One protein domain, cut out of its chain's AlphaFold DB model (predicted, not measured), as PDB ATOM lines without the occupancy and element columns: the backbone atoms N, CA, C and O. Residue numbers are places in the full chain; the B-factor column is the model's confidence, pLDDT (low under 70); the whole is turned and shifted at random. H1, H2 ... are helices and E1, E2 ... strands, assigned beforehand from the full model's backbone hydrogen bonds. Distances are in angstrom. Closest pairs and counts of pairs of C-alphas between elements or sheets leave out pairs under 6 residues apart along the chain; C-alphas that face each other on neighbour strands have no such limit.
ATOM      1  N   TYR A  94     -41.110 -47.880 -33.355       96.19
ATOM      2  CA  TYR A  94     -41.705 -46.856 -34.203       96.19
ATOM      3  C   TYR A  94     -43.230 -46.827 -34.047       96.19
ATOM      4  O   TYR A  94     -43.890 -47.866 -34.115       96.19
ATOM      5  N   HIS A  95     -43.772 -45.624 -33.899       96.81
ATOM      6  CA  HIS A  95     -45.198 -45.342 -33.826       96.81
ATOM      7  C   HIS A  95     -45.595 -44.482 -35.023       96.81
ATOM      8  O   HIS A  95     -45.093 -43.369 -35.203       96.81
ATOM      9  N   ALA A  96     -46.470 -45.024 -35.870       94.94
ATOM     10  CA  ALA A  96     -46.895 -44.365 -37.102       94.94
ATOM     11  C   ALA A  96     -47.891 -43.219 -36.855       94.94
ATOM     12  O   ALA A  96     -48.039 -42.343 -37.710       94.94
ATOM     13  N   ASP A  97     -48.559 -43.256 -35.704       94.50
ATOM     14  CA  ASP A  97     -49.635 -42.365 -35.289       94.50
ATOM     15  C   ASP A  97     -49.831 -42.399 -33.760       94.50
ATOM     16  O   ASP A  97     -49.246 -43.221 -33.044       94.50
ATOM     17  N   GLU A  98     -50.696 -41.510 -33.270       92.38
ATOM     18  CA  GLU A  98     -51.047 -41.390 -31.853       92.38
ATOM     19  C   GLU A  98     -51.725 -42.647 -31.295       92.38
ATOM     20  O   GLU A  98     -51.497 -42.987 -30.135       92.38
ATOM     21  N   ALA A  99     -52.505 -43.376 -32.101       94.62
ATOM     22  CA  ALA A  99     -53.191 -44.588 -31.658       94.62
ATOM     23  C   ALA A  99     -52.182 -45.683 -31.275       94.62
ATOM     24  O   ALA A  99     -52.250 -46.256 -30.186       94.62
ATOM     25  N   SER A 100     -51.176 -45.910 -32.123       95.88
ATOM     26  CA  SER A 100     -50.107 -46.871 -31.853       95.88
ATOM     27  C   SER A 100     -49.260 -46.490 -30.632       95.88
ATOM     28  O   SER A 100     -48.769 -47.374 -29.922       95.88
ATOM     29  N   LEU A 101     -49.062 -45.189 -30.377       94.94
ATOM     30  CA  LEU A 101     -48.376 -44.684 -29.183       94.94
ATOM     31  C   LEU A 101     -49.231 -44.901 -27.929       94.94
ATOM     32  O   LEU A 101     -48.741 -45.414 -26.921       94.94
ATOM     33  N   PHE A 102     -50.518 -44.569 -28.007       93.56
ATOM     34  CA  PHE A 102     -51.469 -44.721 -26.913       93.56
ATOM     35  C   PHE A 102     -51.588 -46.177 -26.451       93.56
ATOM     36  O   PHE A 102     -51.614 -46.448 -25.248       93.56
ATOM     37  N   GLU A 103     -51.567 -47.140 -27.376       95.69
ATOM     38  CA  GLU A 103     -51.545 -48.561 -27.023       95.69
ATOM     39  C   GLU A 103     -50.347 -48.949 -26.151       95.69
ATOM     40  O   GLU A 103     -50.482 -49.766 -25.234       95.69
ATOM     41  N   GLU A 104     -49.163 -48.400 -26.427       95.19
ATOM     42  CA  GLU A 104     -47.989 -48.653 -25.598       95.19
ATOM     43  C   GLU A 104     -48.112 -47.963 -24.243       95.19
ATOM     44  O   GLU A 104     -47.876 -48.599 -23.217       95.19
ATOM     45  N   GLN A 105     -48.554 -46.706 -24.220       94.19
ATOM     46  CA  GLN A 105     -48.781 -45.961 -22.980       94.19
ATOM     47  C   GLN A 105     -49.793 -46.657 -22.065       94.19
ATOM     48  O   GLN A 105     -49.601 -46.680 -20.851       94.19
ATOM     49  N   ARG A 106     -50.836 -47.276 -22.628       92.94
ATOM     50  CA  ARG A 106     -51.815 -48.069 -21.874       92.94
ATOM     51  C   ARG A 106     -51.196 -49.327 -21.264       92.94
ATOM     52  O   ARG A 106     -51.569 -49.708 -20.160       92.94
ATOM     53  N   LYS A 107     -50.278 -49.980 -21.982       93.62
ATOM     54  CA  LYS A 107     -49.634 -51.231 -21.546       93.62
ATOM     55  C   LYS A 107     -48.506 -50.994 -20.541       93.62
ATOM     56  O   LYS A 107     -48.369 -51.769 -19.605       93.62
ATOM     57  N   GLN A 108     -47.709 -49.948 -20.748       93.38
ATOM     58  CA  GLN A 108     -46.446 -49.716 -20.037       93.38
ATOM     59  C   GLN A 108     -46.480 -48.501 -19.098       93.38
ATOM     60  O   GLN A 108     -45.547 -48.271 -18.333       93.38
ATOM     61  N   GLY A 109     -47.558 -47.717 -19.137       91.88
ATOM     62  CA  GLY A 109     -47.690 -46.464 -18.405       91.88
ATOM     63  C   GLY A 109     -47.134 -45.274 -19.188       91.88
ATOM     64  O   GLY A 109     -46.002 -45.284 -19.672       91.88
ATOM     65  N   SER A 110     -47.927 -44.202 -19.275       90.50
ATOM     66  CA  SER A 110     -47.585 -43.024 -20.084       90.50
ATOM     67  C   SER A 110     -46.259 -42.382 -19.666       90.50
ATOM     68  O   SER A 110     -45.416 -42.126 -20.518       90.50
ATOM     69  N   ARG A 111     -46.006 -42.226 -18.358       89.69
ATOM     70  CA  ARG A 111     -44.743 -41.654 -17.861       89.69
ATOM     71  C   ARG A 111     -43.512 -42.434 -18.332       89.69
ATOM     72  O   ARG A 111     -42.519 -41.825 -18.717       89.69
ATOM     73  N   ALA A 112     -43.571 -43.765 -18.308       91.06
ATOM     74  CA  ALA A 112     -42.453 -44.603 -18.730       91.06
ATOM     75  C   ALA A 112     -42.170 -44.433 -20.227       91.06
ATOM     76  O   ALA A 112     -41.028 -44.207 -20.609       91.06
ATOM     77  N   VAL A 113     -43.213 -44.453 -21.061       92.94
ATOM     78  CA  VAL A 113     -43.087 -44.256 -22.513       92.94
ATOM     79  C   VAL A 113     -42.558 -42.861 -22.834       92.94
ATOM     80  O   VAL A 113     -41.574 -42.728 -23.553       92.94
ATOM     81  N   MET A 114     -43.157 -41.821 -22.248       91.75
ATOM     82  CA  MET A 114     -42.786 -40.423 -22.495       91.75
ATOM     83  C   MET A 114     -41.347 -40.100 -22.071       91.75
ATOM     84  O   MET A 114     -40.737 -39.200 -22.638       91.75
ATOM     85  N   THR A 115     -40.785 -40.845 -21.112       91.44
ATOM     86  CA  THR A 115     -39.384 -40.687 -20.681       91.44
ATOM     87  C   THR A 115     -38.397 -40.988 -21.813       91.44
ATOM     88  O   THR A 115     -37.359 -40.336 -21.888       91.44
ATOM     89  N   TYR A 116     -38.746 -41.919 -22.707       94.00
ATOM     90  CA  TYR A 116     -37.916 -42.376 -23.826       94.00
ATOM     91  C   TYR A 116     -38.555 -42.061 -25.186       94.00
ATOM     92  O   TYR A 116     -38.289 -42.750 -26.169       94.00
ATOM     93  N   LEU A 117     -39.446 -41.073 -25.264       94.31
ATOM     94  CA  LEU A 117     -40.150 -40.764 -26.503       94.31
ATOM     95  C   LEU A 117     -39.424 -39.669 -27.282       94.31
ATOM     96  O   LEU A 117     -39.260 -38.553 -26.794       94.31
ATOM     97  N   PHE A 118     -39.062 -39.964 -28.528       93.19
ATOM     98  CA  PHE A 118     -38.520 -38.987 -29.463       93.19
ATOM     99  C   PHE A 118     -39.553 -38.631 -30.536       93.19
ATOM    100  O   PHE A 118     -40.096 -39.504 -31.221       93.19
ATOM    101  N   GLY A 119     -39.816 -37.334 -30.696       92.12
ATOM    102  CA  GLY A 119     -40.646 -36.809 -31.777       92.12
ATOM    103  C   GLY A 119     -39.890 -36.777 -33.103       92.12
ATOM    104  O   GLY A 119     -38.695 -36.491 -33.142       92.12
ATOM    105  N   THR A 120     -40.580 -37.047 -34.207       91.50
ATOM    106  CA  THR A 120     -39.971 -36.995 -35.542       91.50
ATOM    107  C   THR A 120     -40.334 -35.717 -36.299       91.50
ATOM    108  O   THR A 120     -41.212 -34.949 -35.902       91.50
ATOM    109  N   ARG A 121     -39.692 -35.484 -37.454       89.94
ATOM    110  CA  ARG A 121     -39.995 -34.325 -38.310       89.94
ATOM    111  C   ARG A 121     -41.331 -34.429 -39.036       89.94
ATOM    112  O   ARG A 121     -41.756 -33.432 -39.611       89.94
ATOM    113  N   SER A 122     -42.000 -35.582 -39.002       84.56
ATOM    114  CA  SER A 122     -43.363 -35.701 -39.523       84.56
ATOM    115  C   SER A 122     -44.414 -35.066 -38.605       84.56
ATOM    116  O   SER A 122     -45.555 -34.912 -39.029       84.56
ATOM    117  N   GLY A 123     -44.068 -34.753 -37.352       81.12
ATOM    118  CA  GLY A 123     -44.973 -34.185 -36.346       81.12
ATOM    119  C   GLY A 123     -45.897 -35.202 -35.668       81.12
ATOM    120  O   GLY A 123     -46.134 -35.084 -34.474       81.12
ATOM    121  N   THR A 124     -46.375 -36.218 -36.390       86.69
ATOM    122  CA  THR A 124     -47.319 -37.231 -35.867       86.69
ATOM    123  C   THR A 124     -46.692 -38.578 -35.517       86.69
ATOM    124  O   THR A 124     -47.333 -39.404 -34.874       86.69
ATOM    125  N   ARG A 125     -45.458 -38.831 -35.963       94.94
ATOM    126  CA  ARG A 125     -44.757 -40.101 -35.747       94.94
ATOM    127  C   ARG A 125     -43.729 -39.941 -34.651       94.94
ATOM    128  O   ARG A 125     -43.070 -38.897 -34.566       94.94
ATOM    129  N   THR A 126     -43.543 -40.993 -33.873       95.88
ATOM    130  CA  THR A 126     -42.619 -41.001 -32.740       95.88
ATOM    131  C   THR A 126     -41.827 -42.300 -32.687       95.88
ATOM    132  O   THR A 126     -42.211 -43.314 -33.273       95.88
ATOM    133  N   VAL A 127     -40.708 -42.272 -31.969       96.69
ATOM    134  CA  VAL A 127     -39.906 -43.459 -31.658       96.69
ATOM    135  C   VAL A 127     -39.775 -43.559 -30.143       96.69
ATOM    136  O   VAL A 127     -39.318 -42.615 -29.508       96.69
ATOM    137  N   SER A 128     -40.200 -44.683 -29.574       96.81
ATOM    138  CA  SER A 128     -40.127 -44.976 -28.141       96.81
ATOM    139  C   SER A 128     -38.962 -45.923 -27.874       96.81
ATOM    140  O   SER A 128     -38.962 -47.062 -28.338       96.81
ATOM    141  N   GLY A 129     -37.952 -45.467 -27.133       96.62
ATOM    142  CA  GLY A 129     -36.841 -46.314 -26.689       96.62
ATOM    143  C   GLY A 129     -37.191 -47.229 -25.512       96.62
ATOM    144  O   GLY A 129     -36.349 -48.013 -25.078       96.62
ATOM    145  N   LEU A 130     -38.417 -47.167 -24.980       94.94
ATOM    146  CA  LEU A 130     -38.803 -47.972 -23.826       94.94
ATOM    147  C   LEU A 130     -38.703 -49.472 -24.166       94.94
ATOM    148  O   LEU A 130     -39.341 -49.956 -25.099       94.94
ATOM    149  N   HIS A 131     -37.867 -50.204 -23.421       91.88
ATOM    150  CA  HIS A 131     -37.566 -51.644 -23.569       91.88
ATOM    151  C   HIS A 131     -36.985 -52.110 -24.915       91.88
ATOM    152  O   HIS A 131     -36.552 -53.254 -25.022       91.88
ATOM    153  N   THR A 132     -36.971 -51.256 -25.935       93.06
ATOM    154  CA  THR A 132     -36.542 -51.585 -27.306       93.06
ATOM    155  C   THR A 132     -35.451 -50.651 -27.819       93.06
ATOM    156  O   THR A 132     -34.990 -50.803 -28.951       93.06
ATOM    157  N   GLY A 133     -35.053 -49.676 -27.002       94.06
ATOM    158  CA  GLY A 133     -34.022 -48.716 -27.337       94.06
ATOM    159  C   GLY A 133     -32.630 -49.329 -27.401       94.06
ATOM    160  O   GLY A 133     -32.337 -50.338 -26.763       94.06
TER     161      GLY A 133
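AT A GLANCE: This is residues 94 to 133 of the 201 residues of the protein "SET domain protein" of Pseudomonas fluorescens (UniProt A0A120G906). A small two-stranded hairpin, E1 and E2, and the longer helix H1 form two sides of this domain, and the short helix H2 joins them at one end, making a corner with H1. The first residues, 94 to 95, pair with E2 on the side away from E1. The printed part has 40 residues with two named helices and two named strands, in the order H1, H2, E1, E2; the sheet, E1 - E2, is antiparallel and the class is mixed, helices and strands. The whole is compact and rounded, with a radius of gyration of the C-alphas of 9.1 A and spans of 24 by 19 by 15 A.

IN THESE COORDINATES: H1 holds residues 98 to 108, 15.2 A from first to last C-alpha, and begins at C-alpha 98 (-51.047, -41.390, -31.853). H2 holds residues 110 to 115, 8.5 A long. E1 is residues 117 to 119 and E2 residues 126 to 128, each 6.6 A long; C-alpha 128 is at (-40.127, -44.976, -28.141).

HOW THE PARTS SIT: Residues 94 to 95 pair antiparallel with residues 126 to 127 of E2. H1 and H2 touch only at the corner by their link, about perpendicular at 80 degrees; their closest C-alphas, of Gln 105 and Val 113, are 6.0 A apart. In H2 every O i to N i+4 pair is within hydrogen-bond range, in H1 6 of 7. E1 and E2 form a hairpin, antiparallel at 162 degrees, with N 118 and O 127 at 2.8 A and N 127 and O 118 at 2.9 A, both within hydrogen-bond range. The closest C-alphas of H2 and E2, of Val 113 and Ser 128, are 6.4 A apart. H1 and E1 are apart.

THE WHOLE: The C-alphas farthest apart, of Lys 107 and Arg 121, are 25.7 A apart. The printed part has no cut and no long link between named elements. Its mean pLDDT is 93.0, and no printed residue is under 70.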